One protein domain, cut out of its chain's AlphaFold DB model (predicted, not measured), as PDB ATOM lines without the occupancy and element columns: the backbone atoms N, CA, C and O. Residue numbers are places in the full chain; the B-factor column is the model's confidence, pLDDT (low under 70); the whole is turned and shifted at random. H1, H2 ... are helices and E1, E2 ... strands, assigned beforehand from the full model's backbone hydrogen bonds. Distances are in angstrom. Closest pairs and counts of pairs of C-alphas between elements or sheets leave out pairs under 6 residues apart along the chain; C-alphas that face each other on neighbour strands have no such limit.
ATOM      1  N   PRO A  38     -19.530 -37.741 -39.169       93.00
ATOM      2  CA  PRO A  38     -19.866 -39.154 -39.063       93.00
ATOM      3  C   PRO A  38     -19.386 -39.950 -40.281       93.00
ATOM      4  O   PRO A  38     -19.353 -39.445 -41.400       93.00
ATOM      5  N   SER A  39     -19.054 -41.216 -40.053       94.81
ATOM      6  CA  SER A  39     -18.519 -42.178 -41.020       94.81
ATOM      7  C   SER A  39     -17.146 -41.829 -41.606       94.81
ATOM      8  O   SER A  39     -16.679 -42.550 -42.485       94.81
ATOM      9  N   ALA A  40     -16.475 -40.787 -41.107       91.50
ATOM     10  CA  ALA A  40     -15.125 -40.438 -41.533       91.50
ATOM     11  C   ALA A  40     -14.083 -41.469 -41.071       91.50
ATOM     12  O   ALA A  40     -14.189 -42.069 -39.994       91.50
ATOM     13  N   THR A  41     -13.031 -41.622 -41.869       92.12
ATOM     14  CA  THR A  41     -11.805 -42.334 -41.510       92.12
ATOM     15  C   THR A  41     -10.742 -41.328 -41.085       92.12
ATOM     16  O   THR A  41     -10.318 -40.487 -41.876       92.12
ATOM     17  N   ILE A  42     -10.292 -41.421 -39.835       92.06
ATOM     18  CA  ILE A  42      -9.304 -40.515 -39.249       92.06
ATOM     19  C   ILE A  42      -8.013 -41.273 -38.963       92.06
ATOM     20  O   ILE A  42      -8.015 -42.276 -38.248       92.06
ATOM     21  N   MET A  43      -6.895 -40.764 -39.468       91.88
ATOM     22  CA  MET A  43      -5.564 -41.263 -39.128       91.88
ATOM     23  C   MET A  43      -4.949 -40.468 -37.984       91.88
ATOM     24  O   MET A  43      -4.958 -39.238 -38.002       91.88
ATOM     25  N   MET A  44      -4.385 -41.176 -37.003       87.25
ATOM     26  CA  MET A  44      -3.755 -40.575 -35.827       87.25
ATOM     27  C   MET A  44      -2.431 -41.234 -35.475       87.25
ATOM     28  O   MET A  44      -2.272 -42.455 -35.565       87.25
ATOM     29  N   ASP A  45      -1.506 -40.422 -34.974       85.25
ATOM     30  CA  ASP A  45      -0.272 -40.905 -34.365       85.25
ATOM     31  C   ASP A  45      -0.491 -41.374 -32.904       85.25
ATOM     32  O   ASP A  45      -1.589 -41.755 -32.489       85.25
ATOM     33  N   HIS A  46       0.585 -41.377 -32.116       87.44
ATOM     34  CA  HIS A  46       0.613 -41.811 -30.720       87.44
ATOM     35  C   HIS A  46       0.686 -40.662 -29.707       87.44
ATOM     36  O   HIS A  46       0.918 -40.906 -28.515       87.44
ATOM     37  N   ALA A  47       0.522 -39.419 -30.157       87.69
ATOM     38  CA  ALA A  47       0.678 -38.246 -29.319       87.69
ATOM     39  C   ALA A  47      -0.410 -38.152 -28.237       87.69
ATOM     40  O   ALA A  47      -1.524 -38.663 -28.365       87.69
ATOM     41  N   ALA A  48      -0.095 -37.447 -27.146       88.81
ATOM     42  CA  ALA A  48      -1.015 -37.282 -26.021       88.81
ATOM     43  C   ALA A  48      -2.322 -36.571 -26.416       88.81
ATOM     44  O   ALA A  48      -3.382 -36.918 -25.899       88.81
ATOM     45  N   LEU A  49      -2.261 -35.625 -27.361       90.25
ATOM     46  CA  LEU A  49      -3.448 -34.941 -27.871       90.25
ATOM     47  C   LEU A  49      -4.363 -35.889 -28.659       90.25
ATOM     48  O   LEU A  49      -5.571 -35.766 -28.536       90.25
ATOM     49  N   CYS A  50      -3.822 -36.860 -29.400       92.00
ATOM     50  CA  CYS A  50      -4.618 -37.863 -30.121       92.00
ATOM     51  C   CYS A  50      -5.394 -38.766 -29.158       92.00
ATOM     52  O   CYS A  50      -6.558 -39.078 -29.391       92.00
ATOM     53  N   VAL A  51      -4.784 -39.119 -28.021       93.50
ATOM     54  CA  VAL A  51      -5.473 -39.850 -26.946       93.50
ATOM     55  C   VAL A  51      -6.596 -39.000 -26.339       93.50
ATOM     56  O   VAL A  51      -7.704 -39.497 -26.151       93.50
ATOM     57  N   ALA A  52      -6.335 -37.718 -26.061       93.31
ATOM     58  CA  ALA A  52      -7.347 -36.800 -25.533       93.31
ATOM     59  C   ALA A  52      -8.491 -36.560 -26.531       93.31
ATOM     60  O   ALA A  52      -9.653 -36.542 -26.141       93.31
ATOM     61  N   PHE A  53      -8.167 -36.422 -27.818       94.38
ATOM     62  CA  PHE A  53      -9.126 -36.298 -28.910       94.38
ATOM     63  C   PHE A  53     -10.031 -37.523 -28.996       94.38
ATOM     64  O   PHE A  53     -11.246 -37.372 -28.966       94.38
ATOM     65  N   ALA A  54      -9.452 -38.727 -29.020       94.88
ATOM     66  CA  ALA A  54     -10.213 -39.970 -29.074       94.88
ATOM     67  C   ALA A  54     -11.186 -40.108 -27.891       94.88
ATOM     68  O   ALA A  54     -12.324 -40.526 -28.078       94.88
ATOM     69  N   ALA A  55     -10.768 -39.692 -26.692       94.19
ATOM     70  CA  ALA A  55     -11.619 -39.690 -25.503       94.19
ATOM     71  C   ALA A  55     -12.718 -38.606 -25.517       94.19
ATOM     72  O   ALA A  55     -13.706 -38.733 -24.793       94.19
ATOM     73  N   ALA A  56     -12.538 -37.532 -26.291       94.94
ATOM     74  CA  ALA A  56     -13.467 -36.404 -26.378       94.94
ATOM     75  C   ALA A  56     -14.541 -36.575 -27.467       94.94
ATOM     76  O   ALA A  56     -15.444 -35.741 -27.566       94.94
ATOM     77  N   LEU A  57     -14.446 -37.622 -28.290       95.38
ATOM     78  CA  LEU A  57     -15.428 -37.908 -29.330       95.38
ATOM     79  C   LEU A  57     -16.806 -38.240 -28.723       95.38
ATOM     80  O   LEU A  57     -16.891 -38.810 -27.632       95.38
ATOM     81  N   PRO A  58     -17.913 -37.903 -29.412       94.69
ATOM     82  CA  PRO A  58     -19.239 -38.342 -28.987       94.69
ATOM     83  C   PRO A  58     -19.316 -39.874 -28.943       94.69
ATOM     84  O   PRO A  58     -18.865 -40.551 -29.861       94.69
ATOM     85  N   ARG A  59     -19.910 -40.451 -27.891       94.56
ATOM     86  CA  ARG A  59     -19.928 -41.919 -27.688       94.56
ATOM     87  C   ARG A  59     -20.682 -42.695 -28.770       94.56
ATOM     88  O   ARG A  59     -20.465 -43.896 -28.940       94.56
ATOM     89  N   ASP A  60     -21.602 -42.022 -29.436       95.12
ATOM     90  CA  ASP A  60     -22.478 -42.522 -30.487       95.12
ATOM     91  C   ASP A  60     -21.990 -42.157 -31.893       95.12
ATOM     92  O   ASP A  60     -22.658 -42.510 -32.858       95.12
ATOM     93  N   ILE A  61     -20.838 -41.492 -32.043       94.75
ATOM     94  CA  ILE A  61     -20.319 -41.173 -33.372       94.75
ATOM     95  C   ILE A  61     -19.878 -42.455 -34.092       94.75
ATOM     96  O   ILE A  61     -19.105 -43.263 -33.572       94.75
ATOM     97  N   SER A  62     -20.372 -42.630 -35.314       96.62
ATOM     98  CA  SER A  62     -19.850 -43.617 -36.258       96.62
ATOM     99  C   SER A  62     -18.604 -43.042 -36.916       96.62
ATOM    100  O   SER A  62     -18.682 -41.946 -37.462       96.62
ATOM    101  N   LEU A  63     -17.467 -43.735 -36.853       95.56
ATOM    102  CA  LEU A  63     -16.225 -43.378 -37.555       95.56
ATOM    103  C   LEU A  63     -15.222 -44.534 -37.505       95.56
ATOM    104  O   LEU A  63     -15.403 -45.492 -36.750       95.56
ATOM    105  N   THR A  64     -14.138 -44.421 -38.267       96.25
ATOM    106  CA  THR A  64     -12.994 -45.339 -38.185       96.25
ATOM    107  C   THR A  64     -11.734 -44.575 -37.803       96.25
ATOM    108  O   THR A  64     -11.360 -43.624 -38.479       96.25
ATOM    109  N   ILE A  65     -11.048 -44.996 -36.741       95.44
ATOM    110  CA  ILE A  65      -9.726 -44.475 -36.374       95.44
ATOM    111  C   ILE A  65      -8.653 -45.474 -36.772       95.44
ATOM    112  O   ILE A  65      -8.670 -46.619 -36.329       95.44
ATOM    113  N   VAL A  66      -7.687 -45.026 -37.565       95.56
ATOM    114  CA  VAL A  66      -6.483 -45.781 -37.914       95.56
ATOM    115  C   VAL A  66      -5.318 -45.205 -37.116       95.56
ATOM    116  O   VAL A  66      -5.005 -44.020 -37.225       95.56
ATOM    117  N   THR A  67      -4.676 -46.021 -36.283       94.31
ATOM    118  CA  THR A  67      -3.607 -45.552 -35.386       94.31
ATOM    119  C   THR A  67      -2.569 -46.632 -35.135       94.31
ATOM    120  O   THR A  67      -2.877 -47.818 -35.132       94.31
ATOM    121  N   ASN A  68      -1.326 -46.240 -34.867       94.62
ATOM    122  CA  ASN A  68      -0.283 -47.151 -34.392       94.62
ATOM    123  C   ASN A  68      -0.183 -47.206 -32.854       94.62
ATOM    124  O   ASN A  68       0.739 -47.829 -32.321       94.62
ATOM    125  N   SER A  69      -1.083 -46.528 -32.132       94.31
ATOM    126  CA  SER A  69      -1.040 -46.410 -30.677       94.31
ATOM    127  C   SER A  69      -2.141 -47.219 -29.990       94.31
ATOM    128  O   SER A  69      -3.317 -46.864 -30.087       94.31
ATOM    129  N   PRO A  70      -1.780 -48.223 -29.169       95.62
ATOM    130  CA  PRO A  70      -2.752 -48.917 -28.327       95.62
ATOM    131  C   PRO A  70      -3.482 -47.984 -27.344       95.62
ATOM    132  O   PRO A  70      -4.604 -48.250 -26.930       95.62
ATOM    133  N   ARG A  71      -2.869 -46.853 -26.964       95.62
ATOM    134  CA  ARG A  71      -3.496 -45.889 -26.045       95.62
ATOM    135  C   ARG A  71      -4.686 -45.182 -26.683       95.62
ATOM    136  O   ARG A  71      -5.664 -44.913 -25.994       95.62
ATOM    137  N   VAL A  72      -4.605 -44.898 -27.983       95.00
ATOM    138  CA  VAL A  72      -5.714 -44.311 -28.744       95.00
ATOM    139  C   VAL A  72      -6.853 -45.323 -28.860       95.00
ATOM    140  O   VAL A  72      -7.998 -44.967 -28.613       95.00
ATOM    141  N   THR A  73      -6.553 -46.599 -29.131       95.50
ATOM    142  CA  THR A  73      -7.596 -47.639 -29.192       95.50
ATOM    143  C   THR A  73      -8.298 -47.830 -27.848       95.50
ATOM    144  O   THR A  73      -9.519 -47.930 -27.816       95.50
ATOM    145  N   THR A  74      -7.563 -47.805 -26.732       96.06
ATOM    146  CA  THR A  74      -8.158 -47.879 -25.387       96.06
ATOM    147  C   THR A  74      -9.004 -46.645 -25.060       96.06
ATOM    148  O   THR A  74     -10.043 -46.767 -24.422       96.06
ATOM    149  N   ALA A  75      -8.623 -45.451 -25.524       95.44
ATOM    150  CA  ALA A  75      -9.430 -44.242 -25.325       95.44
ATOM    151  C   ALA A  75     -10.803 -44.306 -26.021       95.44
ATOM    152  O   ALA A  75     -11.734 -43.618 -25.605       95.44
ATOM    153  N   LEU A  76     -10.945 -45.157 -27.042       94.94
ATOM    154  CA  LEU A  76     -12.208 -45.397 -27.741       94.94
ATOM    155  C   LEU A  76     -13.096 -46.442 -27.055       94.94
ATOM    156  O   LEU A  76     -14.214 -46.680 -27.512       94.94
ATOM    157  N   GLU A  77     -12.674 -47.040 -25.942       93.62
ATOM    158  CA  GLU A  77     -13.515 -47.983 -25.207       93.62
ATOM    159  C   GLU A  77     -14.878 -47.364 -24.840       93.62
ATOM    160  O   GLU A  77     -15.001 -46.243 -24.338       93.62
ATOM    161  N   GLY A  78     -15.948 -48.106 -25.132       92.25
ATOM    162  CA  GLY A  78     -17.324 -47.653 -24.933       92.25
ATOM    163  C   GLY A  78     -17.914 -46.819 -26.078       92.25
ATOM    164  O   GLY A  78     -19.108 -46.519 -26.013       92.25
ATOM    165  N   HIS A  79     -17.151 -46.492 -27.126       95.69
ATOM    166  CA  HIS A  79     -17.681 -45.918 -28.368       95.69
ATOM    167  C   HIS A  79     -18.196 -47.047 -29.264       95.69
ATOM    168  O   HIS A  79     -17.439 -47.684 -29.988       95.69
ATOM    169  N   ARG A  80     -19.495 -47.352 -29.184       94.12
ATOM    170  CA  ARG A  80     -20.060 -48.566 -29.809       94.12
ATOM    171  C   ARG A  80     -20.117 -48.516 -31.335       94.12
ATOM    172  O   ARG A  80     -20.197 -49.568 -31.958       94.12
ATOM    173  N   GLN A  81     -20.143 -47.314 -31.905       96.31
ATOM    174  CA  GLN A  81     -20.226 -47.096 -33.352       96.31
ATOM    175  C   GLN A  81     -18.872 -46.724 -33.972       96.31
ATOM    176  O   GLN A  81     -18.740 -46.728 -35.193       96.31
ATOM    177  N   ALA A  82     -17.857 -46.448 -33.149       96.19
ATOM    178  CA  ALA A  82     -16.510 -46.193 -33.628       96.19
ATOM    179  C   ALA A  82     -15.752 -47.514 -33.797       96.19
ATOM    180  O   ALA A  82     -15.774 -48.385 -32.926       96.19
ATOM    181  N   SER A  83     -15.040 -47.642 -34.910       96.12
ATOM    182  CA  SER A  83     -14.088 -48.724 -35.147       96.12
ATOM    183  C   SER A  83     -12.666 -48.210 -34.983       96.12
ATOM    184  O   SER A  83     -12.360 -47.076 -35.351       96.12
ATOM    185  N   ALA A  84     -11.777 -49.047 -34.455       95.19
ATOM    186  CA  ALA A  84     -10.360 -48.734 -34.344       95.19
ATOM    187  C   ALA A  84      -9.527 -49.799 -35.062       95.19
ATOM    188  O   ALA A  84      -9.663 -50.993 -34.794       95.19
ATOM    189  N   ILE A  85      -8.649 -49.358 -35.958       96.56
ATOM    190  CA  ILE A  85      -7.671 -50.184 -36.658       96.56
ATOM    191  C   ILE A  85      -6.305 -49.881 -36.051       96.56
ATOM    192  O   ILE A  85      -5.739 -48.805 -36.254       96.56
ATOM    193  N   LEU A  86      -5.783 -50.845 -35.293       96.50
ATOM    194  CA  LEU A  86      -4.453 -50.762 -34.704       96.50
ATOM    195  C   LEU A  86      -3.407 -51.283 -35.691       96.50
ATOM    196  O   LEU A  86      -3.345 -52.480 -35.977       96.50
ATOM    197  N   LEU A  87      -2.555 -50.385 -36.173       94.31
ATOM    198  CA  LEU A  87      -1.417 -50.726 -37.014       94.31
ATOM    199  C   LEU A  87      -0.373 -51.500 -36.197       94.31
ATOM    200  O   LEU A  87       0.038 -51.098 -35.101       94.31
ATOM    201  N   GLY A  88       0.045 -52.635 -36.745       89.50
ATOM    202  CA  GLY A  88       1.015 -53.548 -36.155       89.50
ATOM    203  C   GLY A  88       2.460 -53.179 -36.486       89.50
ATOM    204  O   GLY A  88       2.754 -52.150 -37.086       89.50
ATOM    205  N   GLY A  89       3.391 -54.039 -36.080       91.00
ATOM    206  CA  GLY A  89       4.827 -53.840 -36.274       91.00
ATOM    207  C   GLY A  89       5.614 -54.053 -34.988       91.00
ATOM    208  O   GLY A  89       5.155 -54.734 -34.069       91.00
ATOM    209  N   LEU A  90       6.819 -53.485 -34.921       91.19
ATOM    210  CA  LEU A  90       7.626 -53.557 -33.707       91.19
ATOM    211  C   LEU A  90       7.090 -52.543 -32.698       91.19
ATOM    212  O   LEU A  90       7.142 -51.345 -32.951       91.19
ATOM    213  N   TYR A  91       6.611 -53.007 -31.548       92.75
ATOM    214  CA  TYR A  91       6.187 -52.105 -30.483       92.75
ATOM    215  C   TYR A  91       7.397 -51.463 -29.789       92.75
ATOM    216  O   TYR A  91       8.237 -52.155 -29.202       92.75
ATOM    217  N   ASP A  92       7.476 -50.136 -29.851       89.19
ATOM    218  CA  ASP A  92       8.466 -49.325 -29.148       89.19
ATOM    219  C   ASP A  92       7.904 -48.943 -27.771       89.19
ATOM    220  O   ASP A  92       6.939 -48.190 -27.660       89.19
ATOM    221  N   GLN A  93       8.500 -49.481 -26.703       89.75
ATOM    222  CA  GLN A  93       8.041 -49.251 -25.329       89.75
ATOM    223  C   GLN A  93       8.308 -47.827 -24.824       89.75
ATOM    224  O   GLN A  93       7.661 -47.391 -23.866       89.75
ATOM    225  N   GLU A  94       9.275 -47.121 -25.411       83.31
ATOM    226  CA  GLU A  94       9.596 -45.747 -25.027       83.31
ATOM    227  C   GLU A  94       8.596 -44.778 -25.653       83.31
ATOM    228  O   GLU A  94       8.111 -43.869 -24.975       83.31
ATOM    229  N   LYS A  95       8.235 -45.015 -26.917       80.75
ATOM    230  CA  LYS A  95       7.243 -44.211 -27.650       80.75
ATOM    231  C   LYS A  95       5.803 -44.632 -27.359       80.75
ATOM    232  O   LYS A  95       4.886 -43.825 -27.468       80.75
ATOM    233  N   GLY A  96       5.587 -45.881 -26.957       87.88
ATOM    234  CA  GLY A  96       4.264 -46.430 -26.670       87.88
ATOM    235  C   GLY A  96       3.428 -46.712 -27.922       87.88
ATOM    236  O   GLY A  96       2.201 -46.606 -27.864       87.88
ATOM    237  N   CYS A  97       4.065 -47.046 -29.047       92.38
ATOM    238  CA  CYS A  97       3.404 -47.268 -30.335       92.38
ATOM    239  C   CYS A  97       4.138 -48.290 -31.215       92.38
ATOM    240  O   CYS A  97       5.310 -48.605 -30.990       92.38
ATOM    241  N   SER A  98       3.441 -48.817 -32.221       91.69
ATOM    242  CA  SER A  98       4.031 -49.668 -33.256       91.69
ATOM    243  C   SER A  98       4.852 -48.828 -34.239       91.69
ATOM    244  O   SER A  98       4.375 -47.820 -34.763       91.69
ATOM    245  N   VAL A  99       6.084 -49.252 -34.522       88.12
ATOM    246  CA  VAL A  99       7.014 -48.574 -35.434       88.12
ATOM    247  C   VAL A  99       7.593 -49.537 -36.474       88.12
ATOM    248  O   VAL A  99       7.479 -50.763 -36.376       88.12
ATOM    249  N   GLY A 100       8.279 -48.966 -37.464       85.75
ATOM    250  CA  GLY A 100       9.004 -49.707 -38.492       85.75
ATOM    251  C   GLY A 100       8.202 -49.912 -39.774       85.75
ATOM    252  O   GLY A 100       7.111 -49.378 -39.952       85.75
ATOM    253  N   THR A 101       8.780 -50.676 -40.698       87.88
ATOM    254  CA  THR A 101       8.261 -50.828 -42.064       87.88
ATOM    255  C   THR A 101       6.896 -51.497 -42.120       87.88
ATOM    256  O   THR A 101       6.089 -51.100 -42.941       87.88
ATOM    257  N   VAL A 102       6.604 -52.447 -41.227       90.00
ATOM    258  CA  VAL A 102       5.288 -53.104 -41.161       90.00
ATOM    259  C   VAL A 102       4.180 -52.089 -40.880       90.00
ATOM    260  O   VAL A 102       3.191 -52.065 -41.601       90.00
ATOM    261  N   ALA A 103       4.376 -51.217 -39.885       86.06
ATOM    262  CA  ALA A 103       3.412 -50.174 -39.546       86.06
ATOM    263  C   ALA A 103       3.193 -49.216 -40.726       86.06
ATOM    264  O   ALA A 103       2.058 -48.883 -41.050       86.06
ATOM    265  N   LEU A 104       4.281 -48.814 -41.394       85.00
ATOM    266  CA  LEU A 104       4.229 -47.919 -42.554       85.00
ATOM    267  C   LEU A 104       3.515 -48.561 -43.750       85.00
ATOM    268  O   LEU A 104       2.621 -47.951 -44.319       85.00
ATOM    269  N   SER A 105       3.845 -49.805 -44.094       87.88
ATOM    270  CA  SER A 105       3.208 -50.512 -45.208       87.88
ATOM    271  C   SER A 105       1.738 -50.831 -44.950       87.88
ATOM    272  O   SER A 105       0.978 -51.004 -45.897       87.88
ATOM    273  N   GLN A 106       1.316 -50.941 -43.689       87.88
ATOM    274  CA  GLN A 106      -0.104 -51.013 -43.355       87.88
ATOM    275  C   GLN A 106      -0.772 -49.646 -43.471       87.88
ATOM    276  O   GLN A 106      -1.858 -49.570 -44.030       87.88
ATOM    277  N   LEU A 107      -0.123 -48.577 -42.999       84.56
ATOM    278  CA  LEU A 107      -0.637 -47.212 -43.120       84.56
ATOM    279  C   LEU A 107      -0.926 -46.843 -44.587       84.56
ATOM    280  O   LEU A 107      -1.980 -46.287 -44.872       84.56
ATOM    281  N   GLU A 108      -0.039 -47.228 -45.509       86.19
ATOM    282  CA  GLU A 108      -0.172 -47.007 -46.961       86.19
ATOM    283  C   GLU A 108      -1.399 -47.691 -47.604       86.19
ATOM    284  O   GLU A 108      -1.749 -47.371 -48.736       86.19
ATOM    285  N   GLN A 109      -2.063 -48.626 -46.915       89.31
ATOM    286  CA  GLN A 109      -3.245 -49.337 -47.431       89.31
ATOM    287  C   GLN A 109      -4.563 -48.604 -47.159       89.31
ATOM    288  O   GLN A 109      -5.616 -49.047 -47.618       89.31
ATOM    289  N   PHE A 110      -4.526 -47.510 -46.401       84.44
ATOM    290  CA  PHE A 110      -5.710 -46.778 -45.977       84.44
ATOM    291  C   PHE A 110      -5.740 -45.382 -46.603       84.44
ATOM    292  O   PHE A 110      -4.716 -44.714 -46.715       84.44
ATOM    293  N   ASN A 111      -6.940 -44.918 -46.942       83.75
ATOM    294  CA  ASN A 111      -7.201 -43.527 -47.305       83.75
ATOM    295  C   ASN A 111      -7.949 -42.871 -46.144       83.75
ATOM    296  O   ASN A 111      -8.957 -43.412 -45.689       83.75
ATOM    297  N   ALA A 112      -7.442 -41.744 -45.648       80.56
ATOM    298  CA  ALA A 112      -8.082 -40.990 -44.576       80.56
ATOM    299  C   ALA A 112      -8.825 -39.779 -45.131       80.56
ATOM    300  O   ALA A 112      -8.321 -39.097 -46.023       80.56
ATOM    301  N   ASP A 113      -9.977 -39.483 -44.537       76.75
ATOM    302  CA  ASP A 113     -10.683 -38.218 -44.741       76.75
ATOM    303  C   ASP A 113     -10.025 -37.094 -43.926       76.75
ATOM    304  O   ASP A 113     -10.064 -35.928 -44.313       76.75
ATOM    305  N   LEU A 114      -9.407 -37.446 -42.789       83.69
ATOM    306  CA  LEU A 114      -8.726 -36.512 -41.896       83.69
ATOM    307  C   LEU A 114      -7.447 -37.124 -41.311       83.69
ATOM    308  O   LEU A 114      -7.437 -38.264 -40.846       83.69
ATOM    309  N   PHE A 115      -6.391 -36.317 -41.231       84.56
ATOM    310  CA  PHE A 115      -5.204 -36.613 -40.432       84.56
ATOM    311  C   PHE A 115      -5.207 -35.755 -39.166       84.56
ATOM    312  O   PHE A 115      -5.291 -34.530 -39.237       84.56
ATOM    313  N   PHE A 116      -5.098 -36.388 -38.000       83.38
ATOM    314  CA  PHE A 116      -4.984 -35.703 -36.715       83.38
ATOM    315  C   PHE A 116      -3.644 -36.061 -36.063       83.38
ATOM    316  O   PHE A 116      -3.442 -37.172 -35.572       83.38
ATOM    317  N   VAL A 117      -2.702 -35.118 -36.112       77.75
ATOM    318  CA  VAL A 117      -1.298 -35.309 -35.718       77.75
ATOM    319  C   VAL A 117      -0.886 -34.153 -34.814       77.75
ATOM    320  O   VAL A 117      -1.145 -32.996 -35.140       77.75
ATOM    321  N   ALA A 118      -0.252 -34.446 -33.677       67.94
ATOM    322  CA  ALA A 118       0.080 -33.424 -32.679       67.94
ATOM    323  C   ALA A 118       1.585 -33.220 -32.458       67.94
ATOM    324  O   ALA A 118       1.974 -32.268 -31.785       67.94
TER     325      ALA A 118
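Overview. This is residues 38 to 118 of the 149 residues of the protein "DeoRC domain-containing protein" of Mesorhizobium sp (UniProt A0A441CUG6). A twisted sheet of four parallel strands has two short helices, H1 and H2, packed side by side over one face. Beyond the ends of E2 and E3 at which residues 67 and 86 lie, a small hairpin of E4 and E5 and the helix H3 make a side part, and the chain then returns to the sheet to add E6 at its edge. The printed part has 81 residues, with three named helices and six named strands in the order E1, H1, E2, H2, E3, E4, E5, H3, E6; the large sheet runs E3, E2, E1, E6, and E4 and E5 form an antiparallel pair. The class is mixed, helices and strands, and the whole is compact, with a radius of gyration of the C-alphas of 11.8 A and spans of 33 by 25 by 20 A.

Along the chain. E1, residues 41 to 44, begins at C-alpha 41 at (-11.805, -42.334, -41.510) and is 10.0 A long. H1, residues 48 to 56, is 12.5 A long. E2, residues 63 to 67, measures 13.0 A, H2 is residues 70 to 75, and E3, residues 82 to 86, measures 12.9 A. E4 is residues 90 to 92, E5 residues 97 to 99 and H3 residues 101 to 107. E6, residues 114 to 116, ends at C-alpha 116 at (-4.984, -35.703, -36.715).

Arrangement. In the large sheet, E1 and E2 are parallel, with N 44 and O 66 2.9 A apart, within hydrogen-bond range. E2 and E3 are parallel, with N 65 and O 83 at 2.8 A. E1 and E6 are parallel, with N 43 and O 114 at 2.9 A. E1, H1, E2 and E2, H2, E3 are strand-helix-strand units, two parallel neighbour strands with a helix between, each with a right-handed crossover. H1 and H2 are on the same face, at heights over the sheet of 9.3 A and 8.6 A. They touch, closest at the C-alphas of Val 51 and Val 72, 4.8 A, at a shallow tilt of 34 degrees, only just short of steep, the same way. H3 only grazes the sheet, with residues 103 to 107. The hairpin E4 and E5 has N 99 and O 90 at 2.8 A. H1 and H3 are apart. In H1, H2 and H3 every O i to N i+4 pair is within hydrogen-bond range.

Size, cuts and confidence. The C-alphas farthest apart, those of Asp 60 and Thr 101, are 33.9 A apart. The printed part has no cut and no long link. The mean pLDDT of the printed part is 90.8, and residue 118 is under 70.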